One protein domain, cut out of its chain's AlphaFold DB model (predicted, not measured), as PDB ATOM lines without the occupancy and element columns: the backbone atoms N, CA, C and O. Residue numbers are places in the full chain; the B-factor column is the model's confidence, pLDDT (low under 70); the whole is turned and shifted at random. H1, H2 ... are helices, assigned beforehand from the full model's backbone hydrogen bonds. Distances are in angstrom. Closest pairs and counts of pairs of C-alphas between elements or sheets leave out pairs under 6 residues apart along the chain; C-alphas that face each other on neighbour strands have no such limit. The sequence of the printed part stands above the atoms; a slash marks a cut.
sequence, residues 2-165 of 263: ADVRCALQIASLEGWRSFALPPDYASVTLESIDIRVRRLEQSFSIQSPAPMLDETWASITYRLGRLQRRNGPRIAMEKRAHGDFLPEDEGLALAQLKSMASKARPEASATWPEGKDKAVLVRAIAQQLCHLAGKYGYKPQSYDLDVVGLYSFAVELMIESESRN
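Overview. This is residues 2 to 165 of the 263 residues of an uncharacterized protein of Phialemoniopsis curvata (UniProt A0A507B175). Two three-helix triangles, H1 with H2 and H3 and H4 with H5 and H6, stand side by side as one bundle, joined where H1 packs closely on H5. The six helices run the same way, and long loops return the chain between them. The 164 printed residues hold H1 to H6 in that order and no named strand: the class is all helix. The whole is compact, radius of gyration of the C-alphas 15.6 A, spans 48 by 36 by 27 A.

Arrangement. H1, residues 2 to 16, touches H2, residues 30 to 43, nearest at C-alphas 7 and 33, 6.8 A, a shallow tilt of 31 degrees. H3, residues 57 to 70, touches H1 at C-alphas 61 and 6, 6.7 A, and H2 at 60 and 34, 6.8 A. H1 and H5, residues 118 to 135, touch with 33 pairs of C-alphas within 8 A, closest Ser 12 and His 131, 4.2 A, at a steep tilt of 35.0 degrees, only just past shallow, the same way. H4, residues 90 to 103, touches residues 122 to 129 alone of H5, closest C-alphas 101 and 129, 6.2 A. H6, residues 147 to 163, touches H5 at C-alphas 150 and 126, 6.6 A, and H4 with its residues 147 to 154 alone. H3 and H4 are apart. In each helix every O i to N i+4 pair is within hydrogen-bond range.

Along the chain. H1 begins at C-alpha 2 (172.947, 151.698, 121.621) and H6 ends at C-alpha 163 (154.037, 165.284, 98.579). H5 measures 25.6 A, H6 24.2 A and H1 21.3 A.

Size, cuts and confidence. Ser 48 and Glu 88 have the C-alphas farthest apart, 49.7 A. The printed part has no cut. The five links are long. Low confidence includes residues 47 to 53 and 104 to 110.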
ATOM      1  N   ALA A   2     172.025 151.324 122.708       62.62
ATOM      2  CA  ALA A   2     172.947 151.698 121.621       62.62
ATOM      3  C   ALA A   2     172.826 150.776 120.388       62.62
ATOM      4  O   ALA A   2     172.871 151.247 119.253       62.62
ATOM      5  N   ASP A   3     172.585 149.491 120.634       81.62
ATOM      6  CA  ASP A   3     172.285 148.427 119.673       81.62
ATOM      7  C   ASP A   3     171.147 148.783 118.703       81.62
ATOM      8  O   ASP A   3     171.339 148.808 117.486       81.62
ATOM      9  N   VAL A   4     169.978 149.160 119.231       87.19
ATOM     10  CA  VAL A   4     168.812 149.477 118.396       87.19
ATOM     11  C   VAL A   4     169.053 150.753 117.596       87.19
ATOM     12  O   VAL A   4     168.758 150.797 116.405       87.19
ATOM     13  N   ARG A   5     169.657 151.779 118.208       88.50
ATOM     14  CA  ARG A   5     169.995 153.028 117.504       88.50
ATOM     15  C   ARG A   5     170.928 152.778 116.319       88.50
ATOM     16  O   ARG A   5     170.698 153.341 115.249       88.50
ATOM     17  N   CYS A   6     171.935 151.917 116.481       90.38
ATOM     18  CA  CYS A   6     172.818 151.520 115.384       90.38
ATOM     19  C   CYS A   6     172.033 150.820 114.268       90.38
ATOM     20  O   CYS A   6     172.165 151.198 113.104       90.38
ATOM     21  N   ALA A   7     171.157 149.874 114.616       92.38
ATOM     22  CA  ALA A   7     170.328 149.155 113.649       92.38
ATOM     23  C   ALA A   7     169.430 150.093 112.818       92.38
ATOM     24  O   ALA A   7     169.361 149.961 111.596       92.38
ATOM     25  N   LEU A   8     168.797 151.091 113.449       92.62
ATOM     26  CA  LEU A   8     167.981 152.094 112.750       92.62
ATOM     27  C   LEU A   8     168.808 152.952 111.786       92.62
ATOM     28  O   LEU A   8     168.397 153.206 110.651       92.62
ATOM     29  N   GLN A   9     169.991 153.395 112.222       92.38
ATOM     30  CA  GLN A   9     170.892 154.185 111.384       92.38
ATOM     31  C   GLN A   9     171.374 153.384 110.173       92.38
ATOM     32  O   GLN A   9     171.376 153.913 109.060       92.38
ATOM     33  N   ILE A  10     171.731 152.114 110.376       94.12
ATOM     34  CA  ILE A  10     172.131 151.191 109.309       94.12
ATOM     35  C   ILE A  10     170.990 150.992 108.325       94.12
ATOM     36  O   ILE A  10     171.191 151.234 107.138       94.12
ATOM     37  N   ALA A  11     169.789 150.653 108.805       93.75
ATOM     38  CA  ALA A  11     168.614 150.480 107.954       93.75
ATOM     39  C   ALA A  11     168.375 151.722 107.084       93.75
ATOM     40  O   ALA A  11     168.139 151.628 105.881       93.75
ATOM     41  N   SER A  12     168.545 152.908 107.667       93.38
ATOM     42  CA  SER A  12     168.425 154.164 106.940       93.38
ATOM     43  C   SER A  12     169.514 154.404 105.890       93.38
ATOM     44  O   SER A  12     169.236 154.964 104.829       93.38
ATOM     45  N   LEU A  13     170.757 154.003 106.157       93.00
ATOM     46  CA  LEU A  13     171.847 154.067 105.178       93.00
ATOM     47  C   LEU A  13     171.667 153.037 104.056       93.00
ATOM     48  O   LEU A  13     171.930 153.355 102.898       93.00
ATOM     49  N   GLU A  14     171.183 151.839 104.378       93.50
ATOM     50  CA  GLU A  14     170.844 150.795 103.407       93.50
ATOM     51  C   GLU A  14     169.746 151.269 102.458       93.50
ATOM     52  O   GLU A  14     169.889 151.139 101.245       93.50
ATOM     53  N   GLY A  15     168.700 151.903 102.993       91.06
ATOM     54  CA  GLY A  15     167.646 152.518 102.191       91.06
ATOM     55  C   GLY A  15     168.182 153.589 101.250       91.06
ATOM     56  O   GLY A  15     167.873 153.581 100.061       91.06
ATOM     57  N   TRP A  16     169.061 154.458 101.753       90.00
ATOM     58  CA  TRP A  16     169.708 155.493 100.944       90.00
ATOM     59  C   TRP A  16     170.572 154.915  99.812       90.00
ATOM     60  O   TRP A  16     170.607 155.459  98.710       90.00
ATOM     61  N   ARG A  17     171.230 153.776 100.055       90.19
ATOM     62  CA  ARG A  17     171.989 153.018  99.047       90.19
ATOM     63  C   ARG A  17     171.138 152.085  98.188       90.19
ATOM     64  O   ARG A  17     171.688 151.406  97.329       90.19
ATOM     65  N   SER A  18     169.819 152.063  98.383       89.19
ATOM     66  CA  SER A  18     168.901 151.135  97.710       89.19
ATOM     67  C   SER A  18     169.253 149.654  97.917       89.19
ATOM     68  O   SER A  18     168.933 148.812  97.082       89.19
ATOM     69  N   PHE A  19     169.887 149.311  99.040       89.94
ATOM     70  CA  PHE A  19     170.097 147.920  99.433       89.94
ATOM     71  C   PHE A  19     168.813 147.323  99.991       89.94
ATOM     72  O   PHE A  19     168.068 147.983 100.714       89.94
ATOM     73  N   ALA A  20     168.552 146.055  99.680       88.56
ATOM     74  CA  ALA A  20     167.473 145.327 100.324       88.56
ATOM     75  C   ALA A  20     167.789 145.126 101.815       88.56
ATOM     76  O   ALA A  20     168.923 144.787 102.184       88.56
ATOM     77  N   LEU A  21     166.775 145.323 102.663       87.12
ATOM     78  CA  LEU A  21     166.833 144.851 104.044       87.12
ATOM     79  C   LEU A  21     166.997 143.326 104.032       87.12
ATOM     80  O   LEU A  21     166.272 142.663 103.284       87.12
ATOM     81  N   PRO A  22     167.949 142.784 104.805       87.94
ATOM     82  CA  PRO A  22     168.139 141.344 104.894       87.94
ATOM     83  C   PRO A  22     166.942 140.701 105.622       87.94
ATOM     84  O   PRO A  22     166.272 141.389 106.391       87.94
ATOM     85  N   PRO A  23     166.620 139.421 105.377       83.56
ATOM     86  CA  PRO A  23     165.424 138.772 105.936       83.56
ATOM     87  C   PRO A  23     165.437 138.698 107.472       83.56
ATOM     88  O   PRO A  23     164.392 138.745 108.111       83.56
ATOM     89  N   ASP A  24     166.624 138.654 108.066       84.31
ATOM     90  CA  ASP A  24     166.899 138.576 109.497       84.31
ATOM     91  C   ASP A  24     167.119 139.953 110.149       84.31
ATOM     92  O   ASP A  24     167.576 140.026 111.287       84.31
ATOM     93  N   TYR A  25     166.777 141.059 109.474       86.19
ATOM     94  CA  TYR A  25     167.024 142.426 109.961       86.19
ATOM     95  C   TYR A  25     166.462 142.715 111.363       86.19
ATOM     96  O   TYR A  25     166.975 143.589 112.064       86.19
ATOM     97  N   ALA A  26     165.413 142.002 111.784       84.25
ATOM     98  CA  ALA A  26     164.841 142.113 113.124       84.25
ATOM     99  C   ALA A  26     165.773 141.567 114.225       84.25
ATOM    100  O   ALA A  26     165.682 142.005 115.376       84.25
ATOM    101  N   SER A  27     166.687 140.654 113.881       81.81
ATOM    102  CA  SER A  27     167.721 140.151 114.781       81.81
ATOM    103  C   SER A  27     168.843 141.189 114.905       81.81
ATOM    104  O   SER A  27     169.659 141.405 114.011       81.81
ATOM    105  N   VAL A  28     168.848 141.914 116.025       87.06
ATOM    106  CA  VAL A  28     169.877 142.916 116.338       87.06
ATOM    107  C   VAL A  28     171.001 142.224 117.110       87.06
ATOM    108  O   VAL A  28     171.167 142.440 118.309       87.06
ATOM    109  N   THR A  29     171.728 141.329 116.440       90.50
ATOM    110  CA  THR A  29     172.958 140.729 116.973       90.50
ATOM    111  C   THR A  29     174.159 141.540 116.507       90.50
ATOM    112  O   THR A  29     174.084 142.318 115.557       90.50
ATOM    113  N   LEU A  30     175.279 141.406 117.208       90.56
ATOM    114  CA  LEU A  30     176.464 142.183 116.880       90.56
ATOM    115  C   LEU A  30     177.047 141.763 115.518       90.56
ATOM    116  O   LEU A  30     177.354 142.624 114.699       90.56
ATOM    117  N   GLU A  31     177.079 140.458 115.253       89.44
ATOM    118  CA  GLU A  31     177.498 139.865 113.979       89.44
ATOM    119  C   GLU A  31     176.614 140.326 112.804       89.44
ATOM    120  O   GLU A  31     177.126 140.810 111.791       89.44
ATOM    121  N   SER A  32     175.279 140.269 112.944       90.50
ATOM    122  CA  SER A  32     174.365 140.681 111.863       90.50
ATOM    123  C   SER A  32     174.523 142.167 111.528       90.50
ATOM    124  O   SER A  32     174.485 142.581 110.364       90.50
ATOM    125  N   ILE A  33     174.754 142.988 112.552       92.19
ATOM    126  CA  ILE A  33     175.020 144.413 112.405       92.19
ATOM    127  C   ILE A  33     176.382 144.658 111.753       92.19
ATOM    128  O   ILE A  33     176.470 145.489 110.845       92.19
ATOM    129  N   ASP A  34     177.425 143.936 112.158       91.00
ATOM    130  CA  ASP A  34     178.766 144.069 111.593       91.00
ATOM    131  C   ASP A  34     178.791 143.763 110.087       91.00
ATOM    132  O   ASP A  34     179.292 144.573 109.297       91.00
ATOM    133  N   ILE A  35     178.145 142.670 109.666       91.12
ATOM    134  CA  ILE A  35     177.991 142.287 108.253       91.12
ATOM    135  C   ILE A  35     177.346 143.425 107.450       91.12
ATOM    136  O   ILE A  35     177.842 143.823 106.386       91.12
ATOM    137  N   ARG A  36     176.254 144.000 107.966       92.81
ATOM    138  CA  ARG A  36     175.545 145.112 107.312       92.81
ATOM    139  C   ARG A  36     176.416 146.366 107.214       92.81
ATOM    140  O   ARG A  36     176.400 147.035 106.177       92.81
ATOM    141  N   VAL A  37     177.210 146.670 108.243       92.69
ATOM    142  CA  VAL A  37     178.161 147.796 108.226       92.69
ATOM    143  C   VAL A  37     179.276 147.566 107.207       92.69
ATOM    144  O   VAL A  37     179.537 148.473 106.418       92.69
ATOM    145  N   ARG A  38     179.887 146.372 107.144       90.50
ATOM    146  CA  ARG A  38     180.924 146.045 106.141       90.50
ATOM    147  C   ARG A  38     180.396 146.217 104.719       90.50
ATOM    148  O   ARG A  38     181.045 146.855 103.890       90.50
ATOM    149  N   ARG A  39     179.183 145.725 104.447       92.06
ATOM    150  CA  ARG A  39     178.505 145.906 103.153       92.06
ATOM    151  C   ARG A  39     178.316 147.385 102.808       92.06
ATOM    152  O   ARG A  39     178.553 147.801 101.672       92.06
ATOM    153  N   LEU A  40     177.910 148.205 103.781       92.38
ATOM    154  CA  LEU A  40     177.819 149.651 103.591       92.38
ATOM    155  C   LEU A  40     179.199 150.260 103.316       92.38
ATOM    156  O   LEU A  40     179.345 150.975 102.334       92.38
ATOM    157  N   GLU A  41     180.226 149.964 104.103       91.31
ATOM    158  CA  GLU A  41     181.582 150.494 103.896       91.31
ATOM    159  C   GLU A  41     182.142 150.184 102.506       91.31
ATOM    160  O   GLU A  41     182.660 151.093 101.850       91.31
ATOM    161  N   GLN A  42     181.943 148.958 102.017       89.88
ATOM    162  CA  GLN A  42     182.284 148.568 100.647       89.88
ATOM    163  C   GLN A  42     181.574 149.464  99.620       89.88
ATOM    164  O   GLN A  42     182.213 149.995  98.714       89.88
ATOM    165  N   SER A  43     180.278 149.733  99.811       90.56
ATOM    166  CA  SER A  43     179.494 150.616  98.928       90.56
ATOM    167  C   SER A  43     179.946 152.085  98.938       90.56
ATOM    168  O   SER A  43     179.712 152.831  97.984       90.56
ATOM    169  N   PHE A  44     180.580 152.520 100.029       87.75
ATOM    170  CA  PHE A  44     181.169 153.850 100.180       87.75
ATOM    171  C   PHE A  44     182.668 153.881  99.833       87.75
ATOM    172  O   PHE A  44     183.288 154.934  99.997       87.75
ATOM    173  N   SER A  45     183.238 152.766  99.361       88.25
ATOM    174  CA  SER A  45     184.671 152.607  99.071       88.25
ATOM    175  C   SER A  45     185.558 153.022 100.251       88.25
ATOM    176  O   SER A  45     186.600 153.658 100.091       88.25
ATOM    177  N   ILE A  46     185.124 152.692 101.469       85.81
ATOM    178  CA  ILE A  46     185.865 152.968 102.697       85.81
ATOM    179  C   ILE A  46     186.839 151.809 102.921       85.81
ATOM    180  O   ILE A  46     186.464 150.774 103.451       85.81
ATOM    181  N   GLN A  47     188.089 151.987 102.487       69.88
ATOM    182  CA  GLN A  47     189.116 150.932 102.513       69.88
ATOM    183  C   GLN A  47     189.936 150.869 103.812       69.88
ATOM    184  O   GLN A  47     190.670 149.912 104.025       69.88
ATOM    185  N   SER A  48     189.848 151.878 104.685       56.66
ATOM    186  CA  SER A  48     190.667 151.889 105.904       56.66
ATOM    187  C   SER A  48     190.103 150.904 106.928       56.66
ATOM    188  O   SER A  48     188.917 151.060 107.264       56.66
ATOM    189  N   PRO A  49     190.934 149.992 107.479       57.84
ATOM    190  CA  PRO A  49     190.507 149.110 108.554       57.84
ATOM    191  C   PRO A  49     189.940 149.964 109.685       57.84
ATOM    192  O   PRO A  49     190.390 151.094 109.927       57.84
ATOM    193  N   ALA A  50     188.881 149.471 110.320       61.16
ATOM    194  CA  ALA A  50     188.383 150.109 111.521       61.16
ATOM    195  C   ALA A  50     189.536 150.161 112.544       61.16
ATOM    196  O   ALA A  50     190.282 149.190 112.654       61.16
ATOM    197  N   PRO A  51     189.717 151.269 113.283       60.19
ATOM    198  CA  PRO A  51     190.765 151.366 114.303       60.19
ATOM    199  C   PRO A  51     190.592 150.328 115.421       60.19
ATOM    200  O   PRO A  51     191.508 150.111 116.202       60.19
ATOM    201  N   MET A  52     189.420 149.693 115.488       64.88
ATOM    202  CA  MET A  52     189.115 148.565 116.351       64.88
ATOM    203  C   MET A  52     188.858 147.349 115.455       64.88
ATOM    204  O   MET A  52     187.915 147.372 114.662       64.88
ATOM    205  N   LEU A  53     189.711 146.327 115.566       67.06
ATOM    206  CA  LEU A  53     189.549 145.048 114.863       67.06
ATOM    207  C   LEU A  53     188.382 144.236 115.440       67.06
ATOM    208  O   LEU A  53     187.755 143.469 114.714       67.06
ATOM    209  N   ASP A  54     188.070 144.459 116.717       77.19
ATOM    210  CA  ASP A  54     187.049 143.708 117.432       77.19
ATOM    211  C   ASP A  54     185.631 144.175 117.096       77.19
ATOM    212  O   ASP A  54     185.318 145.375 117.012       77.19
ATOM    213  N   GLU A  55     184.745 143.192 116.995       80.94
ATOM    214  CA  GLU A  55     183.318 143.374 116.801       80.94
ATOM    215  C   GLU A  55     182.689 143.825 118.134       80.94
ATOM    216  O   GLU A  55     182.199 143.045 118.947       80.94
ATOM    217  N   THR A  56     182.736 145.134 118.388       89.12
ATOM    218  CA  THR A  56     182.130 145.773 119.566       89.12
ATOM    219  C   THR A  56     181.143 146.863 119.151       89.12
ATOM    220  O   THR A  56     181.282 147.491 118.098       89.12
ATOM    221  N   TRP A  57     180.160 147.173 120.002       88.25
ATOM    222  CA  TRP A  57     179.225 148.280 119.747       88.25
ATOM    223  C   TRP A  57     179.929 149.637 119.603       88.25
ATOM    224  O   TRP A  57     179.472 150.494 118.842       88.25
ATOM    225  N   ALA A  58     181.060 149.829 120.289       87.50
ATOM    226  CA  ALA A  58     181.903 151.012 120.138       87.50
ATOM    227  C   ALA A  58     182.515 151.090 118.728       87.50
ATOM    228  O   ALA A  58     182.406 152.130 118.071       87.50
ATOM    229  N   SER A  59     183.064 149.974 118.230       87.94
ATOM    230  CA  SER A  59     183.588 149.857 116.860       87.94
ATOM    231  C   SER A  59     182.506 150.156 115.814       87.94
ATOM    232  O   SER A  59     182.697 151.003 114.934       87.94
ATOM    233  N   ILE A  60     181.320 149.554 115.961       89.75
ATOM    234  CA  ILE A  60     180.161 149.786 115.083       89.75
ATOM    235  C   ILE A  60     179.755 151.266 115.079       89.75
ATOM    236  O   ILE A  60     179.595 151.865 114.013       89.75
ATOM    237  N   THR A  61     179.630 151.881 116.257       89.88
ATOM    238  CA  THR A  61     179.233 153.293 116.389       89.88
ATOM    239  C   THR A  61     180.238 154.219 115.702       89.88
ATOM    240  O   THR A  61     179.851 155.131 114.964       89.88
ATOM    241  N   TYR A  62     181.537 153.964 115.880       88.19
ATOM    242  CA  TYR A  62     182.597 154.726 115.221       88.19
ATOM    243  C   TYR A  62     182.519 154.620 113.688       88.19
ATOM    244  O   TYR A  62     182.558 155.635 112.977       88.19
ATOM    245  N   ARG A  63     182.370 153.397 113.166       88.81
ATOM    246  CA  ARG A  63     182.248 153.124 111.724       88.81
ATOM    247  C   ARG A  63     180.999 153.772 111.131       88.81
ATOM    248  O   ARG A  63     181.082 154.416 110.082       88.81
ATOM    249  N   LEU A  64     179.877 153.740 111.849       89.81
ATOM    250  CA  LEU A  64     178.662 154.459 111.464       89.81
ATOM    251  C   LEU A  64     178.869 155.972 111.408       89.81
ATOM    252  O   LEU A  64     178.447 156.605 110.440       89.81
ATOM    253  N   GLY A  65     179.580 156.556 112.372       88.50
ATOM    254  CA  GLY A  65     179.933 157.976 112.342       88.50
ATOM    255  C   GLY A  65     180.773 158.368 111.117       88.50
ATOM    256  O   GLY A  65     180.655 159.482 110.601       88.50
ATOM    257  N   ARG A  66     181.614 157.466 110.596       87.88
ATOM    258  CA  ARG A  66     182.347 157.678 109.331       87.88
ATOM    259  C   ARG A  66     181.430 157.581 108.115       87.88
ATOM    260  O   ARG A  66     181.475 158.462 107.256       87.88
ATOM    261  N   LEU A  67     180.580 156.556 108.063       89.56
ATOM    262  CA  LEU A  67     179.592 156.375 106.995       89.56
ATOM    263  C   LEU A  67     178.648 157.578 106.887       89.56
ATOM    264  O   LEU A  67     178.394 158.074 105.792       89.56
ATOM    265  N   GLN A  68     178.178 158.099 108.020       88.06
ATOM    266  CA  GLN A  68     177.297 159.265 108.064       88.06
ATOM    267  C   GLN A  68     177.970 160.537 107.542       88.06
ATOM    268  O   GLN A  68     177.320 161.301 106.839       88.06
ATOM    269  N   ARG A  69     179.263 160.748 107.826       85.50
ATOM    270  CA  ARG A  69     180.031 161.900 107.310       85.50
ATOM    271  C   ARG A  69     180.263 161.846 105.800       85.50
ATOM    272  O   ARG A  69     180.392 162.885 105.166       85.50
ATOM    273  N   ARG A  70     180.326 160.642 105.226       82.56
ATOM    274  CA  ARG A  70     180.391 160.423 103.771       82.56
ATOM    275  C   ARG A  70     179.029 160.545 103.093       82.56
ATOM    276  O   ARG A  70     178.976 160.667 101.870       82.56
ATOM    277  N   ASN A  71     177.946 160.464 103.859       77.81
ATOM    278  CA  ASN A  71     176.606 160.606 103.327       77.81
ATOM    279  C   ASN A  71     176.329 162.088 103.026       77.81
ATOM    280  O   ASN A  71     176.675 162.964 103.817       77.81
ATOM    281  N   GLY A  72     175.747 162.368 101.859       71.44
ATOM    282  CA  GLY A  72     175.447 163.733 101.424       71.44
ATOM    283  C   GLY A  72     174.397 164.421 102.309       71.44
ATOM    284  O   GLY A  72     173.855 163.807 103.234       71.44
ATOM    285  N   PRO A  73     174.065 165.694 102.030       73.69
ATOM    286  CA  PRO A  73     173.025 166.395 102.772       73.69
ATOM    287  C   PRO A  73     171.694 165.640 102.650       73.69
ATOM    288  O   PRO A  73     171.184 165.418 101.551       73.69
ATOM    289  N   ARG A  74     171.136 165.243 103.795       78.31
ATOM    290  CA  ARG A  74     169.819 164.606 103.909       78.31
ATOM    291  C   ARG A  74     168.836 165.583 104.516       78.31
ATOM    292  O   ARG A  74     169.204 166.407 105.352       78.31
ATOM    293  N   ILE A  75     167.583 165.467 104.106       81.12
ATOM    294  CA  ILE A  75     166.530 166.358 104.579       81.12
ATOM    295  C   ILE A  75     166.053 165.821 105.924       81.12
ATOM    296  O   ILE A  75     165.679 164.653 106.027       81.12
ATOM    297  N   ALA A  76     166.132 166.644 106.965       80.81
ATOM    298  CA  ALA A  76     165.535 166.299 108.245       80.81
ATOM    299  C   ALA A  76     164.013 166.278 108.079       80.81
ATOM    300  O   ALA A  76     163.451 167.208 107.502       80.81
ATOM    301  N   MET A  77     163.363 165.219 108.556       78.69
ATOM    302  CA  MET A  77     161.906 165.220 108.682       78.69
ATOM    303  C   MET A  77     161.506 166.099 109.859       78.69
ATOM    304  O   MET A  77     162.207 166.123 110.869       78.69
ATOM    305  N   GLU A  78     160.429 166.858 109.710       76.38
ATOM    306  CA  GLU A  78     159.882 167.675 110.787       76.38
ATOM    307  C   GLU A  78     159.050 166.785 111.714       76.38
ATOM    308  O   GLU A  78     158.051 166.232 111.271       76.38
ATOM    309  N   LYS A  79     159.454 166.664 112.986       71.31
ATOM    310  CA  LYS A  79     158.711 165.892 113.990       71.31
ATOM    311  C   LYS A  79     157.426 166.645 114.349       71.31
ATOM    312  O   LYS A  79     157.476 167.718 114.950       71.31
ATOM    313  N   ARG A  80     156.282 166.071 114.005       77.94
ATOM    314  CA  ARG A  80     154.929 166.501 114.342       77.94
ATOM    315  C   ARG A  80     154.253 165.397 115.146       77.94
ATOM    316  O   ARG A  80     154.344 164.213 114.839       77.94
ATOM    317  N   ALA A  81     153.566 165.786 116.211       74.25
ATOM    318  CA  ALA A  81     152.808 164.830 117.002       74.25
ATOM    319  C   ALA A  81     151.540 164.430 116.236       74.25
ATOM    320  O   ALA A  81     150.709 165.279 115.917       74.25
ATOM    321  N   HIS A  82     151.393 163.136 115.956       76.19
ATOM    322  CA  HIS A  82     150.176 162.556 115.381       76.19
ATOM    323  C   HIS A  82     149.548 161.510 116.316       76.19
ATOM    324  O   HIS A  82     148.761 160.677 115.870       76.19
ATOM    325  N   GLY A  83     149.891 161.559 117.609       69.12
ATOM    326  CA  GLY A  83     149.410 160.622 118.627       69.12
ATOM    327  C   GLY A  83     147.888 160.609 118.780       69.12
ATOM    328  O   GLY A  83     147.323 159.549 119.008       69.12
ATOM    329  N   ASP A  84     147.223 161.737 118.528       75.75
ATOM    330  CA  ASP A  84     145.760 161.863 118.628       75.75
ATOM    331  C   ASP A  84     144.993 160.995 117.611       75.75
ATOM    332  O   ASP A  84     143.789 160.778 117.748       75.75
ATOM    333  N   PHE A  85     145.673 160.504 116.567       76.12
ATOM    334  CA  PHE A  85     145.095 159.621 115.548       76.12
ATOM    335  C   PHE A  85     145.412 158.139 115.784       76.12
ATOM    336  O   PHE A  85     144.945 157.289 115.021       76.12
ATOM    337  N   LEU A  86     146.203 157.825 116.813       79.25
ATOM    338  CA  LEU A  86     146.547 156.457 117.165       79.25
ATOM    339  C   LEU A  86     145.333 155.761 117.802       79.25
ATOM    340  O   LEU A  86     144.677 156.354 118.658       79.25
ATOM    341  N   PRO A  87     145.023 154.509 117.429       79.00
ATOM    342  CA  PRO A  87     144.048 153.718 118.166       79.00
ATOM    343  C   PRO A  87     144.437 153.556 119.638       79.00
ATOM    344  O   PRO A  87     145.609 153.346 119.942       79.00
ATOM    345  N   GLU A  88     143.443 153.579 120.529       81.00
ATOM    346  CA  GLU A  88     143.641 153.264 121.953       81.00
ATOM    347  C   GLU A  88     144.071 151.802 122.153       81.00
ATOM    348  O   GLU A  88     144.864 151.497 123.042       81.00
ATOM    349  N   ASP A  89     143.596 150.902 121.283       85.25
ATOM    350  CA  ASP A  89     144.044 149.514 121.254       85.25
ATOM    351  C   ASP A  89     145.444 149.409 120.632       85.25
ATOM    352  O   ASP A  89     145.661 149.630 119.435       85.25
ATOM    353  N   GLU A  90     146.412 149.033 121.463       80.88
ATOM    354  CA  GLU A  90     147.812 148.947 121.064       80.88
ATOM    355  C   GLU A  90     148.078 147.837 120.027       80.88
ATOM    356  O   GLU A  90     148.962 147.972 119.174       80.88
ATOM    357  N   GLY A  91     147.301 146.751 120.053       81.81
ATOM    358  CA  GLY A  91     147.385 145.683 119.057       81.81
ATOM    359  C   GLY A  91     146.964 146.176 117.672       81.81
ATOM    360  O   GLY A  91     147.657 145.929 116.678       81.81
ATOM    361  N   LEU A  92     145.877 146.945 117.613       82.81
ATOM    362  CA  LEU A  92     145.389 147.606 116.409       82.81
ATOM    363  C   LEU A  92     146.402 148.638 115.904       82.81
ATOM    364  O   LEU A  92     146.679 148.681 114.704       82.81
ATOM    365  N   ALA A  93     146.999 149.422 116.802       85.50
ATOM    366  CA  ALA A  93     148.042 150.387 116.463       85.50
ATOM    367  C   ALA A  93     149.263 149.713 115.806       85.50
ATOM    368  O   ALA A  93     149.739 150.159 114.757       85.50
ATOM    369  N   LEU A  94     149.737 148.591 116.358       86.19
ATOM    370  CA  LEU A  94     150.839 147.813 115.779       86.19
ATOM    371  C   LEU A  94     150.470 147.178 114.433       86.19
ATOM    372  O   LEU A  94     151.284 147.178 113.505       86.19
ATOM    373  N   ALA A  95     149.244 146.670 114.294       86.38
ATOM    374  CA  ALA A  95     148.748 146.133 113.030       86.38
ATOM    375  C   ALA A  95     148.667 147.219 111.942       86.38
ATOM    376  O   ALA A  95     149.078 146.989 110.799       86.38
ATOM    377  N   GLN A  96     148.205 148.423 112.295       87.06
ATOM    378  CA  GLN A  96     148.182 149.578 111.398       87.06
ATOM    379  C   GLN A  96     149.594 150.005 110.992       87.06
ATOM    380  O   GLN A  96     149.857 150.168 109.801       87.06
ATOM    381  N   LEU A  97     150.521 150.107 111.946       87.88
ATOM    382  CA  LEU A  97     151.928 150.414 111.686       87.88
ATOM    383  C   LEU A  97     152.572 149.422 110.716       87.88
ATOM    384  O   LEU A  97     153.208 149.822 109.738       87.88
ATOM    385  N   LYS A  98     152.362 148.123 110.951       88.38
ATOM    386  CA  LYS A  98     152.814 147.053 110.058       88.38
ATOM    387  C   LYS A  98     152.233 147.232 108.654       88.38
ATOM    388  O   LYS A  98     152.968 147.175 107.670       88.38
ATOM    389  N   SER A  99     150.930 147.515 108.556       86.94
ATOM    390  CA  SER A  99     150.250 147.771 107.282       86.94
ATOM    391  C   SER A  99     150.833 148.979 106.540       86.94
ATOM    392  O   SER A  99     151.108 148.885 105.344       86.94
ATOM    393  N   MET A 100     151.074 150.097 107.234       86.50
ATOM    394  CA  MET A 100     151.678 151.302 106.654       86.50
ATOM    395  C   MET A 100     153.088 151.024 106.126       86.50
ATOM    396  O   MET A 100     153.388 151.330 104.971       86.50
ATOM    397  N   ALA A 101     153.926 150.374 106.936       85.50
ATOM    398  CA  ALA A 101     155.288 150.015 106.557       85.50
ATOM    399  C   ALA A 101     155.331 149.042 105.359       85.50
ATOM    400  O   ALA A 101     156.221 149.152 104.514       85.50
ATOM    401  N   SER A 102     154.363 148.123 105.246       83.81
ATOM    402  CA  SER A 102     154.216 147.253 104.072       83.81
ATOM    403  C   SER A 102     153.753 148.010 102.823       83.81
ATOM    404  O   SER A 102     154.340 147.833 101.759       83.81
ATOM    405  N   LYS A 103     152.740 148.879 102.930       77.31
ATOM    406  CA  LYS A 103     152.196 149.639 101.784       77.31
ATOM    407  C   LYS A 103     153.215 150.588 101.159       77.31
ATOM    408  O   LYS A 103     153.202 150.790  99.949       77.31
ATOM    409  N   ALA A 104     154.117 151.135 101.966       68.62
ATOM    410  CA  ALA A 104     155.179 152.020 101.501       68.62
ATOM    411  C   ALA A 104     156.240 151.318 100.621       68.62
ATOM    412  O   ALA A 104     157.061 151.995  99.999       68.62
ATOM    413  N   ARG A 105     156.251 149.975 100.537       66.94
ATOM    414  CA  ARG A 105     157.249 149.206  99.774       66.94
ATOM    415  C   ARG A 105     156.598 148.232  98.776       66.94
ATOM    416  O   ARG A 105     156.334 147.092  99.138       66.94
ATOM    417  N   PRO A 106     156.449 148.604  97.494       55.22
ATOM    418  CA  PRO A 106     155.943 147.678  96.476       55.22
ATOM    419  C   PRO A 106     156.958 146.596  96.046       55.22
ATOM    420  O   PRO A 106     156.560 145.578  95.499       55.22
ATOM    421  N   GLU A 107     158.263 146.788  96.286       54.25
ATOM    422  CA  GLU A 107     159.322 146.009  95.607       54.25
ATOM    423  C   GLU A 107     159.972 144.876  96.422       54.25
ATOM    424  O   GLU A 107     160.850 144.201  95.897       54.25
ATOM    425  N   ALA A 108     159.601 144.628  97.681       51.62
ATOM    426  CA  ALA A 108     160.084 143.425  98.369       51.62
ATOM    427  C   ALA A 108     159.295 143.137  99.644       51.62
ATOM    428  O   ALA A 108     159.309 143.937 100.588       51.62
ATOM    429  N   SER A 109     158.681 141.951  99.651       51.69
ATOM    430  CA  SER A 109     158.148 141.254 100.817       51.69
ATOM    431  C   SER A 109     159.226 141.199 101.901       51.69
ATOM    432  O   SER A 109     160.141 140.380 101.847       51.69
ATOM    433  N   ALA A 110     159.192 142.142 102.843       60.06
ATOM    434  CA  ALA A 110     159.928 141.970 104.081       60.06
ATOM    435  C   ALA A 110     159.189 140.873 104.843       60.06
ATOM    436  O   ALA A 110     158.038 141.072 105.236       60.06
ATOM    437  N   THR A 111     159.824 139.715 105.006       73.88
ATOM    438  CA  THR A 111     159.304 138.681 105.893       73.88
ATOM    439  C   THR A 111     159.261 139.290 107.287       73.88
ATOM    440  O   THR A 111     160.278 139.717 107.836       73.88
ATOM    441  N   TRP A 112     158.055 139.459 107.816       82.50
ATOM    442  CA  TRP A 112     157.884 139.966 109.166       82.50
ATOM    443  C   TRP A 112     158.322 138.878 110.149       82.50
ATOM    444  O   TRP A 112     158.027 137.714 109.888       82.50
ATOM    445  N   PRO A 113     158.998 139.227 111.259       80.94
ATOM    446  CA  PRO A 113     159.387 138.236 112.252       80.94
ATOM    447  C   PRO A 113     158.143 137.490 112.743       80.94
ATOM    448  O   PRO A 113     157.149 138.108 113.138       80.94
ATOM    449  N   GLU A 114     158.192 136.164 112.671       69.69
ATOM    450  CA  GLU A 114     157.142 135.289 113.175       69.69
ATOM    451  C   GLU A 114     157.270 135.220 114.698       69.69
ATOM    452  O   GLU A 114     158.281 134.779 115.239       69.69
ATOM    453  N   GLY A 115     156.272 135.734 115.412       66.44
ATOM    454  CA  GLY A 115     156.285 135.735 116.869       66.44
ATOM    455  C   GLY A 115     155.347 136.769 117.473       66.44
ATOM    456  O   GLY A 115     155.006 137.773 116.850       66.44
ATOM    457  N   LYS A 116     154.932 136.516 118.718       69.25
ATOM    458  CA  LYS A 116     154.126 137.449 119.522       69.25
ATOM    459  C   LYS A 116     154.983 138.460 120.296       69.25
ATOM    460  O   LYS A 116     154.431 139.266 121.040       69.25
ATOM    461  N   ASP A 117     156.313 138.432 120.144       87.62
ATOM    462  CA  ASP A 117     157.186 139.392 120.822       87.62
ATOM    463  C   ASP A 117     157.020 140.791 120.212       87.62
ATOM    464  O   ASP A 117     157.561 141.140 119.156       87.62
ATOM    465  N   LYS A 118     156.271 141.611 120.945       87.19
ATOM    466  CA  LYS A 118     156.015 143.014 120.649       87.19
ATOM    467  C   LYS A 118     157.302 143.816 120.464       87.19
ATOM    468  O   LYS A 118     157.373 144.631 119.549       87.19
ATOM    469  N   ALA A 119     158.326 143.600 121.287       87.62
ATOM    470  CA  ALA A 119     159.561 144.375 121.210       87.62
ATOM    471  C   ALA A 119     160.345 144.062 119.930       87.62
ATOM    472  O   ALA A 119     160.993 144.948 119.366       87.62
ATOM    473  N   VAL A 120     160.305 142.813 119.459       88.38
ATOM    474  CA  VAL A 120     160.894 142.420 118.168       88.38
ATOM    475  C   VAL A 120     160.111 143.044 117.014       88.38
ATOM    476  O   VAL A 120     160.716 143.624 116.112       88.38
ATOM    477  N   LEU A 121     158.776 143.011 117.073       88.44
ATOM    478  CA  LEU A 121     157.923 143.608 116.044       88.44
ATOM    479  C   LEU A 121     158.115 145.129 115.938       88.44
ATOM    480  O   LEU A 121     158.294 145.648 114.839       88.44
ATOM    481  N   VAL A 122     158.143 145.839 117.069       90.06
ATOM    482  CA  VAL A 122     158.402 147.288 117.132       90.06
ATOM    483  C   VAL A 122     159.761 147.624 116.512       90.06
ATOM    484  O   VAL A 122     159.853 148.523 115.675       90.06
ATOM    485  N   ARG A 123     160.815 146.866 116.844       89.62
ATOM    486  CA  ARG A 123     162.154 147.042 116.254       89.62
ATOM    487  C   ARG A 123     162.170 146.789 114.747       89.62
ATOM    488  O   ARG A 123     162.825 147.535 114.018       89.62
ATOM    489  N   ALA A 124     161.456 145.768 114.279       90.31
ATOM    490  CA  ALA A 124     161.328 145.471 112.857       90.31
ATOM    491  C   ALA A 124     160.618 146.618 112.116       90.31
ATOM    492  O   ALA A 124     161.157 147.163 111.155       90.31
ATOM    493  N   ILE A 125     159.466 147.072 112.618       91.12
ATOM    494  CA  ILE A 125     158.736 148.220 112.057       91.12
ATOM    495  C   ILE A 125     159.637 149.461 112.017       91.12
ATOM    496  O   ILE A 125     159.745 150.111 110.977       91.12
ATOM    497  N   ALA A 126     160.344 149.763 113.108       91.62
ATOM    498  CA  ALA A 126     161.232 150.917 113.188       91.62
ATOM    499  C   ALA A 126     162.361 150.872 112.143       91.62
ATOM    500  O   ALA A 126     162.617 151.871 111.464       91.62
ATOM    501  N   GLN A 127     163.018 149.719 111.973       92.56
ATOM    502  CA  GLN A 127     164.049 149.543 110.945       92.56
ATOM    503  C   GLN A 127     163.474 149.679 109.532       92.56
ATOM    504  O   GLN A 127     164.078 150.351 108.695       92.56
ATOM    505  N   GLN A 128     162.290 149.119 109.278       91.50
ATOM    506  CA  GLN A 128     161.606 149.223 107.989       91.50
ATOM    507  C   GLN A 128     161.272 150.683 107.640       91.50
ATOM    508  O   GLN A 128     161.562 151.141 106.535       91.50
ATOM    509  N   LEU A 129     160.721 151.444 108.590       91.69
ATOM    510  CA  LEU A 129     160.421 152.867 108.406       91.69
ATOM    511  C   LEU A 129     161.699 153.693 108.203       91.69
ATOM    512  O   LEU A 129     161.753 154.550 107.323       91.69
ATOM    513  N   CYS A 130     162.766 153.408 108.957       92.44
ATOM    514  CA  CYS A 130     164.055 154.082 108.785       92.44
ATOM    515  C   CYS A 130     164.679 153.807 107.412       92.44
ATOM    516  O   CYS A 130     165.261 154.719 106.816       92.44
ATOM    517  N   HIS A 131     164.549 152.576 106.912       92.38
ATOM    518  CA  HIS A 131     164.966 152.185 105.567       92.38
ATOM    519  C   HIS A 131     164.192 152.938 104.493       92.38
ATOM    520  O   HIS A 131     164.803 153.548 103.616       92.38
ATOM    521  N   LEU A 132     162.868 152.999 104.613       90.62
ATOM    522  CA  LEU A 132     162.026 153.780 103.711       90.62
ATOM    523  C   LEU A 132     162.403 155.265 103.726       90.62
ATOM    524  O   LEU A 132     162.644 155.842 102.668       90.62
ATOM    525  N   ALA A 133     162.567 155.868 104.906       90.69
ATOM    526  CA  ALA A 133     163.063 157.239 105.038       90.69
ATOM    527  C   ALA A 133     164.418 157.424 104.337       90.69
ATOM    528  O   ALA A 133     164.620 158.397 103.612       90.69
ATOM    529  N   GLY A 134     165.313 156.442 104.472       90.62
ATOM    530  CA  GLY A 134     166.549 156.335 103.700       90.62
ATOM    531  C   GLY A 134     166.348 156.405 102.197       90.62
ATOM    532  O   GLY A 134     166.956 157.258 101.544       90.62
ATOM    533  N   LYS A 135     165.468 155.551 101.665       88.88
ATOM    534  CA  LYS A 135     165.141 155.461 100.236       88.88
ATOM    535  C   LYS A 135     164.606 156.787  99.686       88.88
ATOM    536  O   LYS A 135     164.940 157.162  98.566       88.88
ATOM    537  N   TYR A 136     163.849 157.535 100.488       86.69
ATOM    538  CA  TYR A 136     163.326 158.860 100.127       86.69
ATOM    539  C   TYR A 136     164.290 160.032 100.416       86.69
ATOM    540  O   TYR A 136     163.950 161.195 100.180       86.69
ATOM    541  N   GLY A 137     165.504 159.759 100.908       87.50
ATOM    542  CA  GLY A 137     166.524 160.777 101.189       87.50
ATOM    543  C   GLY A 137     166.306 161.569 102.485       87.50
ATOM    544  O   GLY A 137     166.958 162.595 102.701       87.50
ATOM    545  N   TYR A 138     165.423 161.101 103.365       88.56
ATOM    546  CA  TYR A 138     165.169 161.700 104.671       88.56
ATOM    547  C   TYR A 138     166.125 161.167 105.720       88.56
ATOM    548  O   TYR A 138     166.425 159.978 105.729       88.56
ATOM    549  N   LYS A 139     166.604 162.021 106.621       85.75
ATOM    550  CA  LYS A 139     167.339 161.595 107.815       85.75
ATOM    551  C   LYS A 139     166.319 161.330 108.927       85.75
ATOM    552  O   LYS A 139     165.666 162.292 109.334       85.75
ATOM    553  N   PRO A 140     166.194 160.088 109.433       78.88
ATOM    554  CA  PRO A 140     165.375 159.831 110.607       78.88
ATOM    555  C   PRO A 140     165.910 160.690 111.751       78.88
ATOM    556  O   PRO A 140     167.116 160.671 112.031       78.88
ATOM    557  N   GLN A 141     165.039 161.480 112.373       72.69
ATOM    558  CA  GLN A 141     165.371 162.097 113.648       72.69
ATOM    559  C   GLN A 141     165.451 161.013 114.730       72.69
ATOM    560  O   GLN A 141     165.096 159.855 114.502       72.69
ATOM    561  N   SER A 142     165.951 161.363 115.914       70.06
ATOM    562  CA  SER A 142     165.823 160.501 117.086       70.06
ATOM    563  C   SER A 142     164.347 160.429 117.484       70.06
ATOM    564  O   SER A 142     163.881 161.216 118.308       70.06
ATOM    565  N   TYR A 143     163.598 159.544 116.832       67.25
ATOM    566  CA  TYR A 143     162.259 159.180 117.261       67.25
ATOM    567  C   TYR A 143     162.368 158.230 118.447       67.25
ATOM    568  O   TYR A 143     163.290 157.408 118.535       67.25
ATOM    569  N   ASP A 144     161.420 158.380 119.355       77.62
ATOM    570  CA  ASP A 144     161.230 157.450 120.447       77.62
ATOM    571  C   ASP A 144     160.781 156.111 119.839       77.62
ATOM    572  O   ASP A 144     160.045 156.062 118.853       77.62
ATOM    573  N   LEU A 145     161.325 155.009 120.356       79.25
ATOM    574  CA  LEU A 145     161.026 153.651 119.878       79.25
ATOM    575  C   LEU A 145     159.699 153.121 120.445       79.25
ATOM    576  O   LEU A 145     159.496 151.912 120.541       79.25
ATOM    577  N   ASP A 146     158.821 154.022 120.862       86.81
ATOM    578  CA  ASP A 146     157.480 153.717 121.319       86.81
ATOM    579  C   ASP A 146     156.507 153.648 120.133       86.81
ATOM    580  O   ASP A 146     156.781 154.092 119.015       86.81
ATOM    581  N   VAL A 147     155.344 153.044 120.365       87.44
ATOM    582  CA  VAL A 147     154.328 152.862 119.320       87.44
ATOM    583  C   VAL A 147     153.840 154.217 118.796       87.44
ATOM    584  O   VAL A 147     153.662 154.384 117.590       87.44
ATOM    585  N   VAL A 148     153.694 155.206 119.683       87.56
ATOM    586  CA  VAL A 148     153.216 156.557 119.348       87.56
ATOM    587  C   VAL A 148     154.229 157.313 118.484       87.56
ATOM    588  O   VAL A 148     153.859 157.900 117.459       87.56
ATOM    589  N   GLY A 149     155.512 157.278 118.855       87.75
ATOM    590  CA  GLY A 149     156.592 157.892 118.091       87.75
ATOM    591  C   GLY A 149     156.754 157.254 116.718       87.75
ATOM    592  O   GLY A 149     156.850 157.969 115.718       87.75
ATOM    593  N   LEU A 150     156.694 155.921 116.638       89.31
ATOM    594  CA  LEU A 150     156.743 155.203 115.364       89.31
ATOM    595  C   LEU A 150     155.535 155.490 114.475       89.31
ATOM    596  O   LEU A 150     155.700 155.606 113.262       89.31
ATOM    597  N   TYR A 151     154.338 155.626 115.047       89.25
ATOM    598  CA  TYR A 151     153.145 155.984 114.286       89.25
ATOM    599  C   TYR A 151     153.249 157.389 113.711       89.25
ATOM    600  O   TYR A 151     153.034 157.578 112.514       89.25
ATOM    601  N   SER A 152     153.664 158.355 114.530       87.56
ATOM    602  CA  SER A 152     153.875 159.731 114.072       87.56
ATOM    603  C   SER A 152     154.912 159.784 112.949       87.56
ATOM    604  O   SER A 152     154.658 160.370 111.897       87.56
ATOM    605  N   PHE A 153     156.024 159.062 113.115       89.00
ATOM    606  CA  PHE A 153     157.049 158.938 112.084       89.00
ATOM    607  C   PHE A 153     156.522 158.291 110.795       89.00
ATOM    608  O   PHE A 153     156.813 158.772 109.700       89.00
ATOM    609  N   ALA A 154     155.730 157.221 110.904       90.38
ATOM    610  CA  ALA A 154     155.133 156.561 109.751       90.38
ATOM    611  C   ALA A 154     154.189 157.506 108.996       90.38
ATOM    612  O   ALA A 154     154.282 157.608 107.776       90.38
ATOM    613  N   VAL A 155     153.314 158.230 109.700       88.38
ATOM    614  CA  VAL A 155     152.378 159.196 109.101       88.38
ATOM    615  C   VAL A 155     153.128 160.310 108.374       88.38
ATOM    616  O   VAL A 155     152.848 160.557 107.200       88.38
ATOM    617  N   GLU A 156     154.110 160.937 109.025       88.06
ATOM    618  CA  GLU A 156     154.951 161.964 108.401       88.06
ATOM    619  C   GLU A 156     155.639 161.436 107.147       88.06
ATOM    620  O   GLU A 156     155.611 162.086 106.105       88.06
ATOM    621  N   LEU A 157     156.232 160.241 107.227       87.81
ATOM    622  CA  LEU A 157     156.946 159.640 106.110       87.81
ATOM    623  C   LEU A 157     156.018 159.401 104.916       87.81
ATOM    624  O   LEU A 157     156.409 159.644 103.773       87.81
ATOM    625  N   MET A 158     154.781 158.969 105.169       87.25
ATOM    626  CA  MET A 158     153.779 158.781 104.120       87.25
ATOM    627  C   MET A 158     153.375 160.117 103.487       87.25
ATOM    628  O   MET A 158     153.440 160.240 102.267       87.25
ATOM    629  N   ILE A 159     153.061 161.141 104.288       85.69
ATOM    630  CA  ILE A 159     152.728 162.489 103.790       85.69
ATOM    631  C   ILE A 159     153.877 163.057 102.944       85.69
ATOM    632  O   ILE A 159     153.671 163.557 101.836       85.69
ATOM    633  N   GLU A 160     155.103 162.960 103.450       84.12
ATOM    634  CA  GLU A 160     156.302 163.485 102.806       84.12
ATOM    635  C   GLU A 160     156.671 162.713 101.533       84.12
ATOM    636  O   GLU A 160     157.137 163.311 100.561       84.12
ATOM    637  N   SER A 161     156.448 161.397 101.496       80.88
ATOM    638  CA  SER A 161     156.668 160.593 100.286       80.88
ATOM    639  C   SER A 161     155.636 160.892  99.192       80.88
ATOM    640  O   SER A 161     156.009 160.990  98.024       80.88
ATOM    641  N   GLU A 162     154.372 161.137  99.555       77.50
ATOM    642  CA  GLU A 162     153.303 161.499  98.614       77.50
ATOM    643  C   GLU A 162     153.435 162.936  98.097       77.50
ATOM    644  O   GLU A 162     153.249 163.190  96.903       77.50
ATOM    645  N   SER A 163     153.798 163.885  98.970       74.69
ATOM    646  CA  SER A 163     154.037 165.284  98.579       74.69
ATOM    647  C   SER A 163     155.169 165.412  97.553       74.69
ATOM    648  O   SER A 163     155.194 166.341  96.742       74.69
ATOM    649  N   ARG A 164     156.081 164.430  97.546       65.75
ATOM    650  CA  ARG A 164     157.184 164.297  96.599       65.75
ATOM    651  C   ARG A 164     156.882 163.418  95.394       65.75
ATOM    652  O   ARG A 164     157.830 163.045  94.710       65.75
ATOM    653  N   ASN A 165     155.616 163.230  95.017       51.16
ATOM    654  CA  ASN A 165     155.228 162.809  93.659       51.16
ATOM    655  C   ASN A 165     155.616 163.841  92.562       51.16
ATOM    656  O   ASN A 165     154.921 164.020  91.565       51.16
TER     657      ASN A 165